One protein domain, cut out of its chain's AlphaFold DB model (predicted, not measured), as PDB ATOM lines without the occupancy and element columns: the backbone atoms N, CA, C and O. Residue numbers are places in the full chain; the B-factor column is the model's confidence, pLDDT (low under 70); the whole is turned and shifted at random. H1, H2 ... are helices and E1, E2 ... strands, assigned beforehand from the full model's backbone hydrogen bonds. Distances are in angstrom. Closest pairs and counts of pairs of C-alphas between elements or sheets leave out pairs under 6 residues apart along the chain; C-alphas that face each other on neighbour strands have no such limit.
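What this domain is: This is residues 35 to 119 of the 129 residues of the protein "Catalase" of Streptomyces sp. IgraMP-1 (UniProt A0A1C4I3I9). A small three-stranded sheet forms the middle of this domain, with helix H3 packed along one face and the short helix H2 over the other. The longest helix, H1, reaches away beyond the E1 edge of the sheet, and residues 44 to 49, of which 46 to 49 belong to H1, stick out at its far end. The printed part has 85 residues, with three named helices and three named strands in the order H1, E1, H2, E2, E3, H3; the sheet runs E1, E3, E2 and is mixed, and the class is mixed, helices and strands. The whole is compact, with a radius of gyration of the C-alphas of 11.9 A and spans of 34 by 27 by 21 A.

Where its parts are: In the sheet, E1 is residues 65 to 68, 10.6 A long, E3 is residues 98 to 101, 10.4 A, and E2 is residues 93 to 95. H3, residues 106 to 117, is 16.2 A long and ends at C-alpha 117 (198.203, 168.406, 216.487). H2, residues 69 to 78, is 15.7 A long. H1, residues 46 to 60, is 20.5 A long and begins at C-alpha 46 (206.099, 185.418, 243.052).

How they stand to each other: E3 is the inner strand. E1 and E3 are parallel at 6 degrees, with N 99 and O 65 within hydrogen-bond range at 2.9 A. E2 and E3 are an antiparallel hairpin at 170 degrees, with N 93 and O 100 at 2.8 A. Residues 35 to 36 make a short parallel pairing with residues 66 to 67 of E1. Helices on both faces of the sheet make three layers, H2 and H3 lying on opposite faces. H3 is over E3 and along the strands, 6 degrees on the local plane, at a height over the sheet of 9.0 A; the closest C-alphas of the two, Val 99 and Leu 112, are 6.2 A apart. H2 is over E1 and along the strands, 6 degrees on the local plane, at a height of 7.6 A; its line rises 38 degrees, only just short of standing up from the sheet. The closest C-alphas of H2 and E3, Thr 72 and Ser 100, are 6.0 A apart. H1 only grazes the sheet, with residues 55 to 59. With residues 52 to 56 alone, H1 only just touches H2, with 3 pairs of C-alphas within 8 A; the closest, Arg 56 and Leu 78, are 6.8 A apart. The lines of H1 and H2 are about perpendicular at 76 degrees. H1 and H3 are apart. Every O i to N i+4 pair is within hydrogen-bond range in H1 and H3, but 2 of 6 in H2, where 7 of 7 O i to N i+3 pairs are.

The domain as a whole: The C-alphas farthest apart, Gly 45 and Ser 106, are 34.4 A apart. The printed part has no cut. The link from H2 to E2, residues 79 to 92, is long. No printed residue is under 70 in pLDDT, and the mean of the printed part is 94.9.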
ATOM      1  N   VAL A  35     199.723 179.613 225.652       97.75
ATOM      2  CA  VAL A  35     199.757 180.833 224.839       97.75
ATOM      3  C   VAL A  35     199.937 182.027 225.768       97.75
ATOM      4  O   VAL A  35     199.191 182.172 226.737       97.75
ATOM      5  N   LEU A  36     200.935 182.857 225.485       96.31
ATOM      6  CA  LEU A  36     201.146 184.158 226.108       96.31
ATOM      7  C   LEU A  36     200.547 185.222 225.193       96.31
ATOM      8  O   LEU A  36     200.867 185.273 224.005       96.31
ATOM      9  N   THR A  37     199.659 186.041 225.736       94.62
ATOM     10  CA  THR A  37     198.978 187.073 224.960       94.62
ATOM     11  C   THR A  37     199.770 188.367 224.984       94.62
ATOM     12  O   THR A  37     200.530 188.622 225.918       94.62
ATOM     13  N   ASP A  38     199.561 189.221 223.990       94.75
ATOM     14  CA  ASP A  38     200.116 190.569 224.029       94.75
ATOM     15  C   ASP A  38     199.748 191.290 225.345       94.75
ATOM     16  O   ASP A  38     198.639 191.136 225.868       94.75
ATOM     17  N   GLY A  39     200.713 191.998 225.933       89.81
ATOM     18  CA  GLY A  39     200.583 192.667 227.228       89.81
ATOM     19  C   GLY A  39     200.609 191.743 228.452       89.81
ATOM     20  O   GLY A  39     200.535 192.237 229.575       89.81
ATOM     21  N   SER A  40     200.742 190.419 228.290       88.69
ATOM     22  CA  SER A  40     200.781 189.467 229.414       88.69
ATOM     23  C   SER A  40     202.190 189.217 229.963       88.69
ATOM     24  O   SER A  40     202.475 188.126 230.470       88.69
ATOM     25  N   GLU A  41     203.112 190.170 229.816       83.56
ATOM     26  CA  GLU A  41     204.468 190.006 230.331       83.56
ATOM     27  C   GLU A  41     204.438 189.894 231.866       83.56
ATOM     28  O   GLU A  41     203.914 190.780 232.543       83.56
ATOM     29  N   PRO A  42     204.979 188.810 232.453       86.12
ATOM     30  CA  PRO A  42     204.980 188.658 233.893       86.12
ATOM     31  C   PRO A  42     205.888 189.713 234.517       86.12
ATOM     32  O   PRO A  42     207.073 189.784 234.170       86.12
ATOM     33  N   GLY A  43     205.346 190.471 235.470       86.81
ATOM     34  CA  GLY A  43     206.124 191.373 236.312       86.81
ATOM     35  C   GLY A  43     207.133 190.634 237.196       86.81
ATOM     36  O   GLY A  43     207.409 189.443 237.013       86.81
ATOM     37  N   ASP A  44     207.686 191.350 238.164       89.25
ATOM     38  CA  ASP A  44     208.589 190.774 239.158       89.25
ATOM     39  C   ASP A  44     207.816 190.109 240.312       89.25
ATOM     40  O   ASP A  44     206.604 190.277 240.466       89.25
ATOM     41  N   GLY A  45     208.525 189.344 241.144       92.75
ATOM     42  CA  GLY A  45     207.958 188.686 242.322       92.75
ATOM     43  C   GLY A  45     207.324 187.321 242.042       92.75
ATOM     44  O   GLY A  45     207.518 186.711 240.989       92.75
ATOM     45  N   SER A  46     206.570 186.812 243.022       92.19
ATOM     46  CA  SER A  46     206.099 185.418 243.052       92.19
ATOM     47  C   SER A  46     205.204 185.041 241.875       92.19
ATOM     48  O   SER A  46     205.322 183.938 241.337       92.19
ATOM     49  N   ASP A  47     204.319 185.949 241.470       91.69
ATOM     50  CA  ASP A  47     203.360 185.706 240.391       91.69
ATOM     51  C   ASP A  47     204.071 185.686 239.038       91.69
ATOM     52  O   ASP A  47     203.837 184.804 238.203       91.69
ATOM     53  N   GLY A  48     205.025 186.606 238.870       93.06
ATOM     54  CA  GLY A  48     205.943 186.633 237.744       93.06
ATOM     55  C   GLY A  48     206.733 185.335 237.615       93.06
ATOM     56  O   GLY A  48     206.751 184.699 236.557       93.06
ATOM     57  N   ASP A  49     207.334 184.890 238.716       93.56
ATOM     58  CA  ASP A  49     208.093 183.645 238.779       93.56
ATOM     59  C   ASP A  49     207.230 182.413 238.505       93.56
ATOM     60  O   ASP A  49     207.680 181.476 237.832       93.56
ATOM     61  N   ALA A  50     205.983 182.402 238.984       94.12
ATOM     62  CA  ALA A  50     205.025 181.342 238.702       94.12
ATOM     63  C   ALA A  50     204.720 181.250 237.200       94.12
ATOM     64  O   ALA A  50     204.810 180.156 236.638       94.12
ATOM     65  N   ALA A  51     204.457 182.377 236.529       94.81
ATOM     66  CA  ALA A  51     204.203 182.417 235.084       94.81
ATOM     67  C   ALA A  51     205.413 181.954 234.273       94.81
ATOM     68  O   ALA A  51     205.303 181.061 233.428       94.81
ATOM     69  N   ARG A  52     206.604 182.471 234.591       94.81
ATOM     70  CA  ARG A  52     207.855 182.070 233.930       94.81
ATOM     71  C   ARG A  52     208.136 180.577 234.124       94.81
ATOM     72  O   ARG A  52     208.516 179.884 233.177       94.81
ATOM     73  N   ARG A  53     207.911 180.045 235.332       94.62
ATOM     74  CA  ARG A  53     208.040 178.607 235.630       94.62
ATOM     75  C   ARG A  53     207.018 177.772 234.862       94.62
ATOM     76  O   ARG A  53     207.380 176.702 234.375       94.62
ATOM     77  N   PHE A  54     205.781 178.246 234.733       96.38
ATOM     78  CA  PHE A  54     204.723 177.558 233.997       96.38
ATOM     79  C   PHE A  54     205.100 177.376 232.521       96.38
ATOM     80  O   PHE A  54     205.066 176.252 232.015       96.38
ATOM     81  N   VAL A  55     205.568 178.446 231.870       95.75
ATOM     82  CA  VAL A  55     206.046 178.422 230.475       95.75
ATOM     83  C   VAL A  55     207.244 177.483 230.318       95.75
ATOM     84  O   VAL A  55     207.232 176.606 229.453       95.75
ATOM     85  N   ARG A  56     208.256 177.587 231.194       94.94
ATOM     86  CA  ARG A  56     209.432 176.697 231.156       94.94
ATOM     87  C   ARG A  56     209.059 175.227 231.338       94.94
ATOM     88  O   ARG A  56     209.630 174.371 230.669       94.94
ATOM     89  N   ASN A  57     208.108 174.917 232.220       95.31
ATOM     90  CA  ASN A  57     207.623 173.549 232.407       95.31
ATOM     91  C   ASN A  57     206.902 173.038 231.159       95.31
ATOM     92  O   ASN A  57     207.203 171.936 230.706       95.31
ATOM     93  N   ALA A  58     206.008 173.830 230.560       96.31
ATOM     94  CA  ALA A  58     205.359 173.453 229.305       96.31
ATOM     95  C   ALA A  58     206.393 173.157 228.204       96.31
ATOM     96  O   ALA A  58     206.367 172.079 227.606       96.31
ATOM     97  N   TYR A  59     207.368 174.054 228.020       95.94
ATOM     98  CA  TYR A  59     208.452 173.869 227.058       95.94
ATOM     99  C   TYR A  59     209.266 172.590 227.323       95.94
ATOM    100  O   TYR A  59     209.449 171.792 226.401       95.94
ATOM    101  N   ARG A  60     209.692 172.361 228.578       93.56
ATOM    102  CA  ARG A  60     210.441 171.163 229.016       93.56
ATOM    103  C   ARG A  60     209.709 169.861 228.732       93.56
ATOM    104  O   ARG A  60     210.338 168.869 228.387       93.56
ATOM    105  N   HIS A  61     208.389 169.860 228.862       94.69
ATOM    106  CA  HIS A  61     207.569 168.688 228.578       94.69
ATOM    107  C   HIS A  61     207.241 168.528 227.087       94.69
ATOM    108  O   HIS A  61     206.388 167.713 226.750       94.69
ATOM    109  N   GLY A  62     207.883 169.289 226.194       96.19
ATOM    110  CA  GLY A  62     207.674 169.211 224.748       96.19
ATOM    111  C   GLY A  62     206.340 169.794 224.285       96.19
ATOM    112  O   GLY A  62     205.952 169.568 223.143       96.19
ATOM    113  N   LYS A  63     205.618 170.520 225.144       97.81
ATOM    114  CA  LYS A  63     204.307 171.089 224.811       97.81
ATOM    115  C   LYS A  63     204.460 172.278 223.864       97.81
ATOM    116  O   LYS A  63     205.467 172.989 223.968       97.81
ATOM    117  N   PRO A  64     203.507 172.525 222.957       98.25
ATOM    118  CA  PRO A  64     203.472 173.768 222.211       98.25
ATOM    119  C   PRO A  64     203.451 174.979 223.143       98.25
ATOM    120  O   PRO A  64     202.722 175.007 224.138       98.25
ATOM    121  N   VAL A  65     204.279 175.965 222.820       97.94
ATOM    122  CA  VAL A  65     204.310 177.261 223.499       97.94
ATOM    123  C   VAL A  65     204.161 178.319 222.429       97.94
ATOM    124  O   VAL A  65     204.891 178.287 221.444       97.94
ATOM    125  N   ALA A  66     203.239 179.251 222.606       98.19
ATOM    126  CA  ALA A  66     203.075 180.349 221.679       98.19
ATOM    127  C   ALA A  66     203.054 181.696 222.389       98.19
ATOM    128  O   ALA A  66     202.665 181.782 223.552       98.19
ATOM    129  N   ALA A  67     203.493 182.739 221.698       97.88
ATOM    130  CA  ALA A  67     203.400 184.111 222.177       97.88
ATOM    131  C   ALA A  67     203.203 185.064 221.006       97.88
ATOM    132  O   ALA A  67     203.778 184.839 219.944       97.88
ATOM    133  N   TYR A  68     202.448 186.138 221.198       97.75
ATOM    134  CA  TYR A  68     202.328 187.183 220.186       97.75
ATOM    135  C   TYR A  68     202.469 188.588 220.777       97.75
ATOM    136  O   TYR A  68     202.389 188.764 221.995       97.75
ATOM    137  N   GLY A  69     202.731 189.570 219.916       96.75
ATOM    138  CA  GLY A  69     202.962 190.957 220.312       96.75
ATOM    139  C   GLY A  69     204.167 191.099 221.244       96.75
ATOM    140  O   GLY A  69     205.178 190.399 221.109       96.75
ATOM    141  N   SER A  70     204.041 191.956 222.255       95.06
ATOM    142  CA  SER A  70     205.080 192.192 223.269       95.06
ATOM    143  C   SER A  70     205.516 190.915 224.003       95.06
ATOM    144  O   SER A  70     206.690 190.769 224.347       95.06
ATOM    145  N   ALA A  71     204.629 189.926 224.155       95.31
ATOM    146  CA  ALA A  71     204.952 188.679 224.847       95.31
ATOM    147  C   ALA A  71     205.973 187.798 224.101       95.31
ATOM    148  O   ALA A  71     206.585 186.920 224.718       95.31
ATOM    149  N   THR A  72     206.215 188.031 222.805       95.31
ATOM    150  CA  THR A  72     207.282 187.337 222.057       95.31
ATOM    151  C   THR A  72     208.662 187.575 222.675       95.31
ATOM    152  O   THR A  72     209.458 186.639 222.784       95.31
ATOM    153  N   ALA A  73     208.925 188.782 223.190       92.75
ATOM    154  CA  ALA A  73     210.194 189.136 223.822       92.75
ATOM    155  C   ALA A  73     210.474 188.302 225.084       92.75
ATOM    156  O   ALA A  73     211.629 188.041 225.432       92.75
ATOM    157  N   LEU A  74     209.421 187.838 225.764       91.69
ATOM    158  CA  LEU A  74     209.559 186.953 226.912       91.69
ATOM    159  C   LEU A  74     210.101 185.577 226.511       91.69
ATOM    160  O   LEU A  74     210.891 185.009 227.264       91.69
ATOM    161  N   LEU A  75     209.731 185.049 225.340       93.44
ATOM    162  CA  LEU A  75     210.234 183.755 224.874       93.44
ATOM    163  C   LEU A  75     211.753 183.784 224.702       93.44
ATOM    164  O   LEU A  75     212.422 182.871 225.178       93.44
ATOM    165  N   THR A  76     212.304 184.868 224.153       90.06
ATOM    166  CA  THR A  76     213.758 185.068 224.018       90.06
ATOM    167  C   THR A  76     214.482 185.047 225.368       90.06
ATOM    168  O   THR A  76     215.625 184.607 225.465       90.06
ATOM    169  N   ARG A  77     213.820 185.505 226.438       90.25
ATOM    170  CA  ARG A  77     214.377 185.499 227.803       90.25
ATOM    171  C   ARG A  77     214.219 184.149 228.504       90.25
ATOM    172  O   ARG A  77     215.044 183.806 229.348       90.25
ATOM    173  N   LEU A  78     213.144 183.413 228.219       91.44
ATOM    174  CA  LEU A  78     212.778 182.187 228.941       91.44
ATOM    175  C   LEU A  78     213.270 180.897 228.292       91.44
ATOM    176  O   LEU A  78     213.439 179.899 228.999       91.44
ATOM    177  N   LEU A  79     213.423 180.892 226.973       91.94
ATOM    178  CA  LEU A  79     213.743 179.709 226.188       91.94
ATOM    179  C   LEU A  79     215.231 179.702 225.798       91.94
ATOM    180  O   LEU A  79     215.886 180.744 225.829       91.94
ATOM    181  N   PRO A  80     215.803 178.522 225.511       88.56
ATOM    182  CA  PRO A  80     217.208 178.420 225.139       88.56
ATOM    183  C   PRO A  80     217.489 179.010 223.755       88.56
ATOM    184  O   PRO A  80     216.599 179.106 222.909       88.56
ATOM    185  N   ASP A  81     218.759 179.339 223.520       86.69
ATOM    186  CA  ASP A  81     219.237 179.749 222.200       86.69
ATOM    187  C   ASP A  81     219.056 178.623 221.169       86.69
ATOM    188  O   ASP A  81     218.972 177.437 221.504       86.69
ATOM    189  N   GLY A  82     219.022 178.993 219.890       87.75
ATOM    190  CA  GLY A  82     218.860 178.047 218.781       87.75
ATOM    191  C   GLY A  82     217.408 177.763 218.390       87.75
ATOM    192  O   GLY A  82     217.179 176.946 217.499       87.75
ATOM    193  N   LEU A  83     216.443 178.443 219.013       92.94
ATOM    194  CA  LEU A  83     215.084 178.580 218.492       92.94
ATOM    195  C   LEU A  83     214.984 179.851 217.654       92.94
ATOM    196  O   LEU A  83     215.415 180.922 218.084       92.94
ATOM    197  N   ARG A  84     214.376 179.745 216.475       95.25
ATOM    198  CA  ARG A  84     213.954 180.913 215.703       95.25
ATOM    199  C   ARG A  84     212.670 181.462 216.310       95.25
ATOM    200  O   ARG A  84     211.696 180.730 216.467       95.25
ATOM    201  N   LEU A  85     212.687 182.747 216.640       96.00
ATOM    202  CA  LEU A  85     211.558 183.477 217.201       96.00
ATOM    203  C   LEU A  85     211.306 184.731 216.364       96.00
ATOM    204  O   LEU A  85     212.250 185.338 215.856       96.00
ATOM    205  N   SER A  86     210.040 185.114 216.250       96.88
ATOM    206  CA  SER A  86     209.630 186.403 215.702       96.88
ATOM    207  C   SER A  86     209.980 187.540 216.664       96.88
ATOM    208  O   SER A  86     210.143 187.343 217.871       96.88
ATOM    209  N   THR A  87     210.040 188.754 216.125       94.88
ATOM    210  CA  THR A  87     209.993 189.997 216.899       94.88
ATOM    211  C   THR A  87     208.545 190.351 217.287       94.88
ATOM    212  O   THR A  87     207.610 189.775 216.713       94.88
ATOM    213  N   PRO A  88     208.337 191.304 218.221       94.62
ATOM    214  CA  PRO A  88     207.003 191.743 218.644       94.62
ATOM    215  C   PRO A  88     206.086 192.277 217.546       94.62
ATOM    216  O   PRO A  88     204.880 192.203 217.708       94.62
ATOM    217  N   ASP A  89     206.648 192.763 216.441       94.44
ATOM    218  CA  ASP A  89     205.906 193.258 215.272       94.44
ATOM    219  C   ASP A  89     206.218 192.429 214.010       94.44
ATOM    220  O   ASP A  89     206.024 192.882 212.885       94.44
ATOM    221  N   GLY A  90     206.805 191.243 214.193       94.50
ATOM    222  CA  GLY A  90     207.317 190.410 213.109       94.50
ATOM    223  C   GLY A  90     206.307 189.409 212.553       94.50
ATOM    224  O   GLY A  90     205.243 189.161 213.122       94.50
ATOM    225  N   GLU A  91     206.694 188.796 211.439       97.12
ATOM    226  CA  GLU A  91     205.946 187.719 210.796       97.12
ATOM    227  C   GLU A  91     205.930 186.440 211.639       97.12
ATOM    228  O   GLU A  91     206.871 186.121 212.376       97.12
ATOM    229  N   VAL A  92     204.872 185.651 211.467       98.25
ATOM    230  CA  VAL A  92     204.706 184.390 212.189       98.25
ATOM    231  C   VAL A  92     205.879 183.448 211.918       98.25
ATOM    232  O   VAL A  92     206.207 183.101 210.786       98.25
ATOM    233  N   THR A  93     206.502 183.003 213.002       98.31
ATOM    234  CA  THR A  93     207.637 182.089 213.026       98.31
ATOM    235  C   THR A  93     207.306 180.903 213.921       98.31
ATOM    236  O   THR A  93     207.021 181.071 215.109       98.31
ATOM    237  N   ALA A  94     207.391 179.698 213.360       97.75
ATOM    238  CA  ALA A  94     207.259 178.443 214.087       97.75
ATOM    239  C   ALA A  94     208.584 177.664 214.071       97.75
ATOM    240  O   ALA A  94     209.162 177.395 213.013       97.75
ATOM    241  N   ASP A  95     209.064 177.269 215.249       97.31
ATOM    242  CA  ASP A  95     210.268 176.453 215.387       97.31
ATOM    243  C   ASP A  95     210.126 175.444 216.525       97.31
ATOM    244  O   ASP A  95     209.921 175.804 217.684       97.31
ATOM    245  N   ARG A  96     210.202 174.149 216.189       95.75
ATOM    246  CA  ARG A  96     210.122 173.021 217.139       95.75
ATOM    247  C   ARG A  96     208.945 173.140 218.117       95.75
ATOM    248  O   ARG A  96     209.063 172.820 219.299       95.75
ATOM    249  N   GLY A  97     207.791 173.595 217.632       96.38
ATOM    250  CA  GLY A  97     206.572 173.759 218.426       96.38
ATOM    251  C   GLY A  97     206.564 174.984 219.337       96.38
ATOM    252  O   GLY A  97     205.769 175.029 220.275       96.38
ATOM    253  N   VAL A  98     207.456 175.941 219.101       97.81
ATOM    254  CA  VAL A  98     207.340 177.302 219.617       97.81
ATOM    255  C   VAL A  98     206.829 178.186 218.487       97.81
ATOM    256  O   VAL A  98     207.450 178.220 217.430       97.81
ATOM    257  N   VAL A  99     205.693 178.853 218.687       98.38
ATOM    258  CA  VAL A  99     205.064 179.724 217.681       98.38
ATOM    259  C   VAL A  99     205.106 181.164 218.177       98.38
ATOM    260  O   VAL A  99     204.702 181.459 219.296       98.38
ATOM    261  N   SER A 100     205.621 182.075 217.366       98.25
ATOM    262  CA  SER A 100     205.747 183.487 217.730       98.25
ATOM    263  C   SER A 100     205.383 184.383 216.560       98.25
ATOM    264  O   SER A 100     205.645 184.008 215.426       98.25
ATOM    265  N   GLY A 101     204.790 185.544 216.810       97.88
ATOM    266  CA  GLY A 101     204.408 186.490 215.757       97.88
ATOM    267  C   GLY A 101     203.936 187.816 216.338       97.88
ATOM    268  O   GLY A 101     203.741 187.922 217.546       97.88
ATOM    269  N   GLY A 102     203.747 188.833 215.505       97.31
ATOM    270  CA  GLY A 102     203.301 190.135 215.998       97.31
ATOM    271  C   GLY A 102     201.839 190.161 216.438       97.31
ATOM    272  O   GLY A 102     201.485 190.821 217.411       97.31
ATOM    273  N   THR A 103     200.983 189.372 215.790       96.62
ATOM    274  CA  THR A 103     199.553 189.293 216.113       96.62
ATOM    275  C   THR A 103     199.068 187.845 216.152       96.62
ATOM    276  O   THR A 103     199.750 186.935 215.684       96.62
ATOM    277  N   ALA A 104     197.891 187.624 216.740       95.75
ATOM    278  CA  ALA A 104     197.218 186.325 216.758       95.75
ATOM    279  C   ALA A 104     196.256 186.176 215.563       95.75
ATOM    280  O   ALA A 104     195.059 185.952 215.736       95.75
ATOM    281  N   ASP A 105     196.770 186.369 214.352       96.44
ATOM    282  CA  ASP A 105     196.020 186.265 213.101       96.44
ATOM    283  C   ASP A 105     195.878 184.805 212.609       96.44
ATOM    284  O   ASP A 105     196.190 183.843 213.325       96.44
ATOM    285  N   SER A 106     195.334 184.613 211.395       97.88
ATOM    286  CA  SER A 106     195.122 183.266 210.833       97.88
ATOM    287  C   SER A 106     196.431 182.479 210.711       97.88
ATOM    288  O   SER A 106     196.470 181.366 211.238       97.88
ATOM    289  N   PRO A 107     197.525 183.030 210.139       97.81
ATOM    290  CA  PRO A 107     198.817 182.345 210.114       97.81
ATOM    291  C   PRO A 107     199.300 181.889 211.498       97.81
ATOM    292  O   PRO A 107     199.720 180.741 211.656       97.81
ATOM    293  N   PHE A 108     199.192 182.744 212.522       98.44
ATOM    294  CA  PHE A 108     199.587 182.384 213.886       98.44
ATOM    295  C   PHE A 108     198.746 181.225 214.427       98.44
ATOM    296  O   PHE A 108     199.271 180.256 214.985       98.44
ATOM    297  N   THR A 109     197.429 181.315 214.238       98.06
ATOM    298  CA  THR A 109     196.474 180.312 214.715       98.06
ATOM    299  C   THR A 109     196.677 178.972 214.011       98.06
ATOM    300  O   THR A 109     196.661 177.928 214.662       98.06
ATOM    301  N   GLU A 110     196.928 178.980 212.703       98.44
ATOM    302  CA  GLU A 110     197.198 177.777 211.915       98.44
ATOM    303  C   GLU A 110     198.472 177.063 212.378       98.44
ATOM    304  O   GLU A 110     198.450 175.849 212.588       98.44
ATOM    305  N   GLU A 111     199.569 177.794 212.595       98.44
ATOM    306  CA  GLU A 111     200.813 177.211 213.110       98.44
ATOM    307  C   GLU A 111     200.661 176.692 214.545       98.44
ATOM    308  O   GLU A 111     201.161 175.612 214.873       98.44
ATOM    309  N   LEU A 112     199.906 177.395 215.397       98.44
ATOM    310  CA  LEU A 112     199.582 176.911 216.737       98.44
ATOM    311  C   LEU A 112     198.772 175.608 216.682       98.44
ATOM    312  O   LEU A 112     199.103 174.650 217.384       98.44
ATOM    313  N   VAL A 113     197.744 175.534 215.836       98.50
ATOM    314  CA  VAL A 113     196.926 174.324 215.667       98.50
ATOM    315  C   VAL A 113     197.774 173.162 215.149       98.50
ATOM    316  O   VAL A 113     197.691 172.063 215.703       98.50
ATOM    317  N   LYS A 114     198.648 173.391 214.158       98.38
ATOM    318  CA  LYS A 114     199.607 172.377 213.679       98.38
ATOM    319  C   LYS A 114     200.519 171.896 214.808       98.38
ATOM    320  O   LYS A 114     200.737 170.692 214.950       98.38
ATOM    321  N   ALA A 115     201.015 172.809 215.642       98.06
ATOM    322  CA  ALA A 115     201.862 172.450 216.772       98.06
ATOM    323  C   ALA A 115     201.116 171.604 217.816       98.06
ATOM    324  O   ALA A 115     201.651 170.605 218.296       98.06
ATOM    325  N   VAL A 116     199.870 171.953 218.142       98.19
ATOM    326  CA  VAL A 116     199.016 171.158 219.043       98.19
ATOM    327  C   VAL A 116     198.734 169.773 218.466       98.19
ATOM    328  O   VAL A 116     198.864 168.782 219.187       98.19
ATOM    329  N   ALA A 117     198.438 169.678 217.169       97.88
ATOM    330  CA  ALA A 117     198.203 168.406 216.487       97.88
ATOM    331  C   ALA A 117     199.434 167.480 216.503       97.88
ATOM    332  O   ALA A 117     199.287 166.264 216.606       97.88
ATOM    333  N   ALA A 118     200.648 168.039 216.481       96.81
ATOM    334  CA  ALA A 118     201.893 167.279 216.616       96.81
ATOM    335  C   ALA A 118     202.141 166.731 218.041       96.81
ATOM    336  O   ALA A 118     203.100 165.990 218.261       96.81
ATOM    337  N   HIS A 119     201.276 167.062 219.008       93.00
ATOM    338  CA  HIS A 119     201.271 166.619 220.403       93.00
ATOM    339  C   HIS A 119     202.492 167.055 221.229       93.00
ATOM    340  O   HIS A 119     202.336 167.803 222.200       93.00
TER     341      HIS A 119